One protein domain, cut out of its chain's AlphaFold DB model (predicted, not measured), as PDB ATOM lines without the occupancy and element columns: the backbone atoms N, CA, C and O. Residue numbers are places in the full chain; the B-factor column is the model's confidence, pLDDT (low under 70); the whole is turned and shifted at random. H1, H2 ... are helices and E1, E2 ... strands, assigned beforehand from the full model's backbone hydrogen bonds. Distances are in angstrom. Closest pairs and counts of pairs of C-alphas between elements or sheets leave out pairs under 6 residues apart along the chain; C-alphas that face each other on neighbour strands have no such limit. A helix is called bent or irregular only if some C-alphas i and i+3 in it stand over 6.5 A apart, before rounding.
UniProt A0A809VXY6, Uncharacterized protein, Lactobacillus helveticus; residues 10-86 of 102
ATOM      1  N   GLU A  10     264.164 291.204 201.138       94.38
ATOM      2  CA  GLU A  10     264.345 292.220 202.174       94.38
ATOM      3  C   GLU A  10     263.213 293.248 202.077       94.38
ATOM      4  O   GLU A  10     262.939 293.787 201.007       94.38
ATOM      5  N   LEU A  11     262.533 293.518 203.188       95.56
ATOM      6  CA  LEU A  11     261.452 294.493 203.311       95.56
ATOM      7  C   LEU A  11     261.964 295.735 204.039       95.56
ATOM      8  O   LEU A  11     262.478 295.624 205.151       95.56
ATOM      9  N   PHE A  12     261.742 296.924 203.480       94.81
ATOM     10  CA  PHE A  12     262.062 298.187 204.148       94.81
ATOM     11  C   PHE A  12     260.825 298.747 204.842       94.81
ATOM     12  O   PHE A  12     259.915 299.301 204.212       94.81
ATOM     13  N   VAL A  13     260.799 298.604 206.164       92.69
ATOM     14  CA  VAL A  13     259.664 298.973 207.009       92.69
ATOM     15  C   VAL A  13     259.945 300.272 207.748       92.69
ATOM     16  O   VAL A  13     260.931 300.385 208.468       92.69
ATOM     17  N   VAL A  14     259.029 301.231 207.666       93.12
ATOM     18  CA  VAL A  14     259.062 302.452 208.475       93.12
ATOM     19  C   VAL A  14     258.281 302.253 209.773       93.12
ATOM     20  O   VAL A  14     257.063 302.076 209.742       93.12
ATOM     21  N   LEU A  15     258.965 302.353 210.915       85.88
ATOM     22  CA  LEU A  15     258.344 302.446 212.240       85.88
ATOM     23  C   LEU A  15     258.770 303.767 212.894       85.88
ATOM     24  O   LEU A  15     259.943 303.972 213.221       85.88
ATOM     25  N   GLY A  16     257.815 304.684 213.063       86.38
ATOM     26  CA  GLY A  16     258.099 306.051 213.499       86.38
ATOM     27  C   GLY A  16     258.967 306.791 212.478       86.38
ATOM     28  O   GLY A  16     258.576 306.936 211.323       86.38
ATOM     29  N   THR A  17     260.148 307.245 212.900       86.62
ATOM     30  CA  THR A  17     261.120 307.965 212.054       86.62
ATOM     31  C   THR A  17     262.238 307.076 211.504       86.62
ATOM     32  O   THR A  17     263.138 307.575 210.831       86.62
ATOM     33  N   LYS A  18     262.215 305.770 211.793       88.81
ATOM     34  CA  LYS A  18     263.287 304.831 211.435       88.81
ATOM     35  C   LYS A  18     262.834 303.847 210.362       88.81
ATOM     36  O   LYS A  18     261.683 303.410 210.366       88.81
ATOM     37  N   VAL A  19     263.767 303.485 209.483       90.44
ATOM     38  CA  VAL A  19     263.614 302.402 208.504       90.44
ATOM     39  C   VAL A  19     264.319 301.162 209.042       90.44
ATOM     40  O   VAL A  19     265.477 301.235 209.452       90.44
ATOM     41  N   TYR A  20     263.618 300.040 209.030       89.75
ATOM     42  CA  TYR A  20     264.084 298.747 209.497       89.75
ATOM     43  C   TYR A  20     264.044 297.750 208.335       89.75
ATOM     44  O   TYR A  20     262.961 297.523 207.787       89.75
ATOM     45  N   PRO A  21     265.188 297.174 207.942       91.25
ATOM     46  CA  PRO A  21     265.214 296.069 206.997       91.25
ATOM     47  C   PRO A  21     264.798 294.774 207.702       91.25
ATOM     48  O   PRO A  21     265.331 294.434 208.759       91.25
ATOM     49  N   LEU A  22     263.831 294.061 207.128       92.31
ATOM     50  CA  LEU A  22     263.396 292.745 207.589       92.31
ATOM     51  C   LEU A  22     263.613 291.719 206.486       92.31
ATOM     52  O   LEU A  22     263.214 291.942 205.349       92.31
ATOM     53  N   TYR A  23     264.177 290.571 206.833       91.88
ATOM     54  CA  TYR A  23     264.486 289.518 205.874       91.88
ATOM     55  C   TYR A  23     263.437 288.418 205.967       91.88
ATOM     56  O   TYR A  23     263.262 287.825 207.030       91.88
ATOM     57  N   THR A  24     262.729 288.158 204.870       92.62
ATOM     58  CA  THR A  24     261.630 287.190 204.801       92.62
ATOM     59  C   THR A  24     261.901 286.097 203.771       92.62
ATOM     60  O   THR A  24     262.647 286.296 202.811       92.62
ATOM     61  N   THR A  25     261.292 284.928 203.964       90.56
ATOM     62  CA  THR A  25     261.310 283.832 202.985       90.56
ATOM     63  C   THR A  25     260.313 283.986 201.851       90.56
ATOM     64  O   THR A  25     260.347 283.181 200.923       90.56
ATOM     65  N   GLU A  26     259.434 284.984 201.918       93.44
ATOM     66  CA  GLU A  26     258.481 285.251 200.846       93.44
ATOM     67  C   GLU A  26     259.190 285.615 199.539       93.44
ATOM     68  O   GLU A  26     260.188 286.344 199.537       93.44
ATOM     69  N   ASP A  27     258.652 285.133 198.420       91.69
ATOM     70  CA  ASP A  27     259.163 285.463 197.092       91.69
ATOM     71  C   ASP A  27     258.876 286.939 196.734       91.69
ATOM     72  O   ASP A  27     257.794 287.451 197.047       91.69
ATOM     73  N   PRO A  28     259.795 287.638 196.036       93.69
ATOM     74  CA  PRO A  28     259.619 289.052 195.695       93.69
ATOM     75  C   PRO A  28     258.341 289.336 194.897       93.69
ATOM     76  O   PRO A  28     257.709 290.374 195.085       93.69
ATOM     77  N   GLU A  29     257.928 288.407 194.032       94.19
ATOM     78  CA  GLU A  29     256.681 288.504 193.262       94.19
ATOM     79  C   GLU A  29     255.443 288.407 194.165       94.19
ATOM     80  O   GLU A  29     254.487 289.168 194.009       94.19
ATOM     81  N   PHE A  30     255.467 287.520 195.162       93.88
ATOM     82  CA  PHE A  30     254.391 287.424 196.143       93.88
ATOM     83  C   PHE A  30     254.284 288.714 196.964       93.88
ATOM     84  O   PHE A  30     253.191 289.269 197.111       93.88
ATOM     85  N   VAL A  31     255.419 289.247 197.427       94.56
ATOM     86  CA  VAL A  31     255.475 290.539 198.126       94.56
ATOM     87  C   VAL A  31     254.948 291.661 197.232       94.56
ATOM     88  O   VAL A  31     254.121 292.453 197.685       94.56
ATOM     89  N   HIS A  32     255.355 291.708 195.960       94.62
ATOM     90  CA  HIS A  32     254.842 292.676 194.992       94.62
ATOM     91  C   HIS A  32     253.316 292.631 194.923       94.62
ATOM     92  O   HIS A  32     252.661 293.648 195.147       94.62
ATOM     93  N   ASN A  33     252.753 291.443 194.700       93.50
ATOM     94  CA  ASN A  33     251.315 291.231 194.579       93.50
ATOM     95  C   ASN A  33     250.561 291.622 195.856       93.50
ATOM     96  O   ASN A  33     249.501 292.248 195.781       93.50
ATOM     97  N   LEU A  34     251.114 291.326 197.039       92.38
ATOM     98  CA  LEU A  34     250.548 291.788 198.308       92.38
ATOM     99  C   LEU A  34     250.526 293.320 198.405       92.38
ATOM    100  O   LEU A  34     249.558 293.914 198.891       92.38
ATOM    101  N   LEU A  35     251.587 293.982 197.946       91.88
ATOM    102  CA  LEU A  35     251.727 295.432 198.031       91.88
ATOM    103  C   LEU A  35     250.936 296.185 196.950       91.88
ATOM    104  O   LEU A  35     250.513 297.317 197.197       91.88
ATOM    105  N   THR A  36     250.652 295.583 195.799       90.62
ATOM    106  CA  THR A  36     249.918 296.236 194.701       90.62
ATOM    107  C   THR A  36     248.438 295.874 194.674       90.62
ATOM    108  O   THR A  36     247.605 296.776 194.625       90.62
ATOM    109  N   ASN A  37     248.095 294.592 194.807       87.88
ATOM    110  CA  ASN A  37     246.746 294.096 194.511       87.88
ATOM    111  C   ASN A  37     245.826 294.029 195.733       87.88
ATOM    112  O   ASN A  37     244.608 293.952 195.597       87.88
ATOM    113  N   VAL A  38     246.380 294.058 196.945       82.00
ATOM    114  CA  VAL A  38     245.561 293.974 198.155       82.00
ATOM    115  C   VAL A  38     244.983 295.344 198.517       82.00
ATOM    116  O   VAL A  38     245.730 296.289 198.779       82.00
ATOM    117  N   GLU A  39     243.657 295.450 198.587       84.75
ATOM    118  CA  GLU A  39     242.964 296.700 198.911       84.75
ATOM    119  C   GLU A  39     243.197 297.157 200.367       84.75
ATOM    120  O   GLU A  39     243.286 296.349 201.296       84.75
ATOM    121  N   GLY A  40     243.292 298.478 200.561       86.06
ATOM    122  CA  GLY A  40     243.435 299.122 201.870       86.06
ATOM    123  C   GLY A  40     244.888 299.317 202.322       86.06
ATOM    124  O   GLY A  40     245.602 298.375 202.656       86.06
ATOM    125  N   ARG A  41     245.331 300.579 202.415       83.69
ATOM    126  CA  ARG A  41     246.680 300.941 202.908       83.69
ATOM    127  C   ARG A  41     246.905 300.611 204.388       83.69
ATOM    128  O   ARG A  41     248.040 300.375 204.795       83.69
ATOM    129  N   GLU A  42     245.833 300.584 205.174       88.81
ATOM    130  CA  GLU A  42     245.860 300.274 206.611       88.81
ATOM    131  C   GLU A  42     245.839 298.770 206.905       88.81
ATOM    132  O   GLU A  42     245.929 298.370 208.066       88.81
ATOM    133  N   LYS A  43     245.719 297.925 205.873       91.50
ATOM    134  CA  LYS A  43     245.599 296.482 206.054       91.50
ATOM    135  C   LYS A  43     246.847 295.901 206.704       91.50
ATOM    136  O   LYS A  43     247.966 296.257 206.342       91.50
ATOM    137  N   LEU A  44     246.633 294.980 207.638       93.75
ATOM    138  CA  LEU A  44     247.701 294.229 208.277       93.75
ATOM    139  C   LEU A  44     248.170 293.092 207.363       93.75
ATOM    140  O   LEU A  44     247.365 292.305 206.868       93.75
ATOM    141  N   LEU A  45     249.477 293.028 207.154       93.50
ATOM    142  CA  LEU A  45     250.190 291.977 206.451       93.50
ATOM    143  C   LEU A  45     251.112 291.287 207.451       93.50
ATOM    144  O   LEU A  45     251.757 291.958 208.260       93.50
ATOM    145  N   SER A  46     251.166 289.961 207.399       93.69
ATOM    146  CA  SER A  46     252.073 289.175 208.228       93.69
ATOM    147  C   SER A  46     253.114 288.499 207.355       93.69
ATOM    148  O   SER A  46     252.760 287.878 206.360       93.69
ATOM    149  N   PHE A  47     254.368 288.581 207.779       93.00
ATOM    150  CA  PHE A  47     255.508 287.954 207.131       93.00
ATOM    151  C   PHE A  47     256.242 287.104 208.152       93.00
ATOM    152  O   PHE A  47     256.356 287.477 209.322       93.00
ATOM    153  N   GLU A  48     256.754 285.968 207.711       92.69
ATOM    154  CA  GLU A  48     257.753 285.254 208.485       92.69
ATOM    155  C   GLU A  48     259.116 285.907 208.245       92.69
ATOM    156  O   GLU A  48     259.550 286.047 207.099       92.69
ATOM    157  N   VAL A  49     259.761 286.368 209.312       91.94
ATOM    158  CA  VAL A  49     260.981 287.177 209.253       91.94
ATOM    159  C   VAL A  49     262.073 286.603 210.147       91.94
ATOM    160  O   VAL A  49     261.795 286.028 211.202       91.94
ATOM    161  N   ALA A  50     263.319 286.794 209.728       89.88
ATOM    162  CA  ALA A  50     264.504 286.428 210.485       89.88
ATOM    163  C   ALA A  50     264.807 287.462 211.586       89.88
ATOM    164  O   ALA A  50     264.882 288.665 211.325       89.88
ATOM    165  N   ILE A  51     265.032 286.989 212.814       88.44
ATOM    166  CA  ILE A  51     265.494 287.793 213.956       88.44
ATOM    167  C   ILE A  51     266.661 287.097 214.671       88.44
ATOM    168  O   ILE A  51     266.923 285.909 214.471       88.44
ATOM    169  N   LYS A  52     267.387 287.849 215.500       85.44
ATOM    170  CA  LYS A  52     268.515 287.339 216.288       85.44
ATOM    171  C   LYS A  52     268.027 286.456 217.435       85.44
ATOM    172  O   LYS A  52     267.011 286.754 218.063       85.44
ATOM    173  N   LYS A  53     268.787 285.407 217.760       75.94
ATOM    174  CA  LYS A  53     268.445 284.461 218.836       75.94
ATOM    175  C   LYS A  53     268.673 285.041 220.234       75.94
ATOM    176  O   LYS A  53     267.886 284.787 221.141       75.94
ATOM    177  N   HIS A  54     269.755 285.800 220.414       67.94
ATOM    178  CA  HIS A  54     270.260 286.175 221.743       67.94
ATOM    179  C   HIS A  54     270.043 287.640 222.129       67.94
ATOM    180  O   HIS A  54     270.205 288.003 223.293       67.94
ATOM    181  N   HIS A  55     269.612 288.479 221.189       59.78
ATOM    182  CA  HIS A  55     269.202 289.847 221.481       59.78
ATOM    183  C   HIS A  55     267.691 289.926 221.372       59.78
ATOM    184  O   HIS A  55     267.163 289.707 220.291       59.78
ATOM    185  N   SER A  56     267.024 290.224 222.487       58.31
ATOM    186  CA  SER A  56     265.586 290.481 222.669       58.31
ATOM    187  C   SER A  56     264.871 291.117 221.458       58.31
ATOM    188  O   SER A  56     264.594 292.315 221.457       58.31
ATOM    189  N   GLY A  57     264.574 290.327 220.422       58.50
ATOM    190  CA  GLY A  57     263.948 290.791 219.178       58.50
ATOM    191  C   GLY A  57     264.831 291.655 218.264       58.50
ATOM    192  O   GLY A  57     264.299 292.458 217.503       58.50
ATOM    193  N   GLY A  58     266.161 291.537 218.338       71.94
ATOM    194  CA  GLY A  58     267.071 292.245 217.435       71.94
ATOM    195  C   GLY A  58     266.895 291.807 215.977       71.94
ATOM    196  O   GLY A  58     266.605 290.643 215.704       71.94
ATOM    197  N   LEU A  59     267.092 292.731 215.035       76.69
ATOM    198  CA  LEU A  59     267.026 292.418 213.607       76.69
ATOM    199  C   LEU A  59     268.213 291.558 213.193       76.69
ATOM    200  O   LEU A  59     269.358 291.862 213.537       76.69
ATOM    201  N   TRP A  60     267.925 290.476 212.478       85.25
ATOM    202  CA  TRP A  60     268.950 289.646 211.861       85.25
ATOM    203  C   TRP A  60     269.314 290.211 210.489       85.25
ATOM    204  O   TRP A  60     268.464 290.811 209.840       85.25
ATOM    205  N   TYR A  61     270.555 290.007 210.049       79.94
ATOM    206  CA  TYR A  61     271.044 290.438 208.739       79.94
ATOM    207  C   TYR A  61     271.875 289.326 208.091       79.94
ATOM    208  O   TYR A  61     272.624 288.655 208.810       79.94
ATOM    209  N   PRO A  62     271.819 289.162 206.755       70.88
ATOM    210  CA  PRO A  62     272.728 288.285 206.031       70.88
ATOM    211  C   PRO A  62     274.184 288.634 206.353       70.88
ATOM    212  O   PRO A  62     274.604 289.776 206.182       70.88
ATOM    213  N   GLY A  63     274.944 287.649 206.833       68.81
ATOM    214  CA  GLY A  63     276.334 287.840 207.259       68.81
ATOM    215  C   GLY A  63     276.523 288.114 208.753       68.81
ATOM    216  O   GLY A  63     277.651 288.358 209.166       68.81
ATOM    217  N   CYS A  64     275.468 288.061 209.577       71.12
ATOM    218  CA  CYS A  64     275.668 287.911 211.020       71.12
ATOM    219  C   CYS A  64     276.314 286.547 211.313       71.12
ATOM    220  O   CYS A  64     275.890 285.542 210.745       71.12
ATOM    221  N   ASP A  65     277.245 286.495 212.269       71.81
ATOM    222  CA  ASP A  65     277.872 285.253 212.764       71.81
ATOM    223  C   ASP A  65     276.913 284.371 213.600       71.81
ATOM    224  O   ASP A  65     277.338 283.520 214.381       71.81
ATOM    225  N   GLU A  66     275.601 284.588 213.479       76.69
ATOM    226  CA  GLU A  66     274.562 283.849 214.189       76.69
ATOM    227  C   GLU A  66     273.486 283.364 213.214       76.69
ATOM    228  O   GLU A  66     273.076 284.086 212.300       76.69
ATOM    229  N   GLU A  67     272.991 282.146 213.429       80.75
ATOM    230  CA  GLU A  67     271.839 281.628 212.692       80.75
ATOM    231  C   GLU A  67     270.562 282.405 213.064       80.75
ATOM    232  O   GLU A  67     270.351 282.723 214.244       80.75
ATOM    233  N   PRO A  68     269.685 282.713 212.089       82.88
ATOM    234  CA  PRO A  68     268.430 283.389 212.376       82.88
ATOM    235  C   PRO A  68     267.460 282.460 213.106       82.88
ATOM    236  O   PRO A  68     267.387 281.262 212.831       82.88
ATOM    237  N   ILE A  69     266.621 283.041 213.960       86.94
ATOM    238  CA  ILE A  69     265.344 282.424 214.328       86.94
ATOM    239  C   ILE A  69     264.233 283.063 213.495       86.94
ATOM    240  O   ILE A  69     264.252 284.265 213.223       86.94
ATOM    241  N   TRP A  70     263.261 282.255 213.088       87.69
ATOM    242  CA  TRP A  70     262.139 282.700 212.270       87.69
ATOM    243  C   TRP A  70     260.939 282.997 213.154       87.69
ATOM    244  O   TRP A  70     260.557 282.192 214.003       87.69
ATOM    245  N   THR A  71     260.350 284.172 212.974       89.00
ATOM    246  CA  THR A  71     259.171 284.597 213.725       89.00
ATOM    247  C   THR A  71     258.152 285.246 212.808       89.00
ATOM    248  O   THR A  71     258.477 285.713 211.718       89.00
ATOM    249  N   LYS A  72     256.902 285.315 213.259       91.56
ATOM    250  CA  LYS A  72     255.844 286.016 212.541       91.56
ATOM    251  C   LYS A  72     255.827 287.479 212.956       91.56
ATOM    252  O   LYS A  72     255.609 287.799 214.123       91.56
ATOM    253  N   TRP A  73     255.970 288.368 211.988       90.50
ATOM    254  CA  TRP A  73     255.860 289.801 212.196       90.50
ATOM    255  C   TRP A  73     254.681 290.364 211.406       90.50
ATOM    256  O   TRP A  73     254.471 290.002 210.252       90.50
ATOM    257  N   THR A  74     253.882 291.221 212.043       92.75
ATOM    258  CA  THR A  74     252.657 291.785 211.460       92.75
ATOM    259  C   THR A  74     252.740 293.301 211.415       92.75
ATOM    260  O   THR A  74     253.054 293.934 212.421       92.75
ATOM    261  N   VAL A  75     252.403 293.891 210.268       92.19
ATOM    262  CA  VAL A  75     252.467 295.338 210.056       92.19
ATOM    263  C   VAL A  75     251.387 295.845 209.130       92.19
ATOM    264  O   VAL A  75     250.891 295.125 208.273       92.19
ATOM    265  N   GLN A  76     251.070 297.129 209.242       93.94
ATOM    266  CA  GLN A  76     250.292 297.817 208.226       93.94
ATOM    267  C   GLN A  76     251.048 297.891 206.894       93.94
ATOM    268  O   GLN A  76     252.203 298.316 206.843       93.94
ATOM    269  N   LYS A  77     250.353 297.589 205.796       93.94
ATOM    270  CA  LYS A  77     250.845 297.664 204.417       93.94
ATOM    271  C   LYS A  77     251.579 298.976 204.124       93.94
ATOM    272  O   LYS A  77     252.668 298.957 203.565       93.94
ATOM    273  N   ARG A  78     251.034 300.120 204.559       93.00
ATOM    274  CA  ARG A  78     251.638 301.455 204.358       93.00
ATOM    275  C   ARG A  78     253.021 301.655 204.986       93.00
ATOM    276  O   ARG A  78     253.703 302.622 204.625       93.00
ATOM    277  N   ALA A  79     253.392 300.828 205.962       94.38
ATOM    278  CA  ALA A  79     254.689 300.900 206.620       94.38
ATOM    279  C   ALA A  79     255.796 300.316 205.736       94.38
ATOM    280  O   ALA A  79     256.938 300.742 205.852       94.38
ATOM    281  N   ILE A  80     255.462 299.392 204.830       95.00
ATOM    282  CA  ILE A  80     256.411 298.820 203.873       95.00
ATOM    283  C   ILE A  80     256.558 299.813 202.720       95.00
ATOM    284  O   ILE A  80     255.595 300.090 202.002       95.00
ATOM    285  N   LYS A  81     257.744 300.410 202.581       92.62
ATOM    286  CA  LYS A  81     258.011 301.446 201.565       92.62
ATOM    287  C   LYS A  81     258.628 300.892 200.296       92.62
ATOM    288  O   LYS A  81     258.385 301.432 199.222       92.62
ATOM    289  N   SER A  82     259.399 299.827 200.428       94.06
ATOM    290  CA  SER A  82     260.043 299.129 199.326       94.06
ATOM    291  C   SER A  82     260.422 297.720 199.768       94.06
ATOM    292  O   SER A  82     260.354 297.380 200.953       94.06
ATOM    293  N   TYR A  83     260.813 296.902 198.800       96.38
ATOM    294  CA  TYR A  83     261.386 295.585 199.017       96.38
ATOM    295  C   TYR A  83     262.493 295.339 197.984       96.38
ATOM    296  O   TYR A  83     262.516 295.989 196.936       96.38
ATOM    297  N   LEU A  84     263.409 294.431 198.299       94.50
ATOM    298  CA  LEU A  84     264.549 294.055 197.470       94.50
ATOM    299  C   LEU A  84     264.615 292.530 197.356       94.50
ATOM    300  O   LEU A  84     264.486 291.825 198.356       94.50
ATOM    301  N   GLU A  85     264.833 292.027 196.143       92.81
ATOM    302  CA  GLU A  85     265.171 290.621 195.917       92.81
ATOM    303  C   GLU A  85     266.607 290.353 196.376       92.81
ATOM    304  O   GLU A  85     267.546 291.040 195.967       92.81
ATOM    305  N   LEU A  86     266.778 289.342 197.224       87.75
ATOM    306  CA  LEU A  86     268.091 288.925 197.690       87.75
ATOM    307  C   LEU A  86     268.701 287.916 196.715       87.75
ATOM    308  O   LEU A  86     267.991 287.069 196.166       87.75
TER     309      LEU A  86
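Overview. This is residues 10 to 86 of the 102 residues of an uncharacterized protein of Lactobacillus helveticus (UniProt A0A809VXY6). A three-strand sheet, E2 - E1 - E5, and a bent hairpin, E3 and E4, form a loose sandwich, two sheets partly face to face with strands crossed at 55 degrees. H1 packs along E5, and the loop of residues 52 to 68 makes one end. The printed part has 77 residues with five named strands and one named helix, in the order E1 E2 H1 E3 E4 E5; both sheets are antiparallel, the class mixed. It is compact, radius of gyration of the C-alphas 12.5 A, spanning 38 by 26 by 18 A.

Along the chain. E1, residues 10 to 15, begins at C-alpha (264.345, 292.220, 202.174). E2 is residues 18 to 24, H1 28 to 37, E3 44 to 51, 19.8 A long, and E4 69 to 76, 22.4 A. E5, 80 to 85, ends at C-alpha (265.171, 290.621, 195.917).

Arrangement. Within hydrogen-bond range are N 13 and O 20 in hairpin E1 and E2, 2.9 A, N 12 and O 82 between E1 and E5, 2.9 A, and N 47 and O 73 in hairpin E3 and E4, 2.9 A. E3 bends by 60 degrees at residue 48. The closest C-alphas of E2 and E3, Thr 24 and Val 49, are 4.5 A apart. H1, with every O i to N i+4 pair within range, is on sheet E2 E1 E5, height 10.2 A; its closest C-alpha pair with E5 is Pro 28 and Glu 85, 5.8 A.

Size, cuts and confidence. The printed part has no cut. The E3 to E4 link is long, 17 residues. Residues 54 to 57 and 63 have pLDDT under 70.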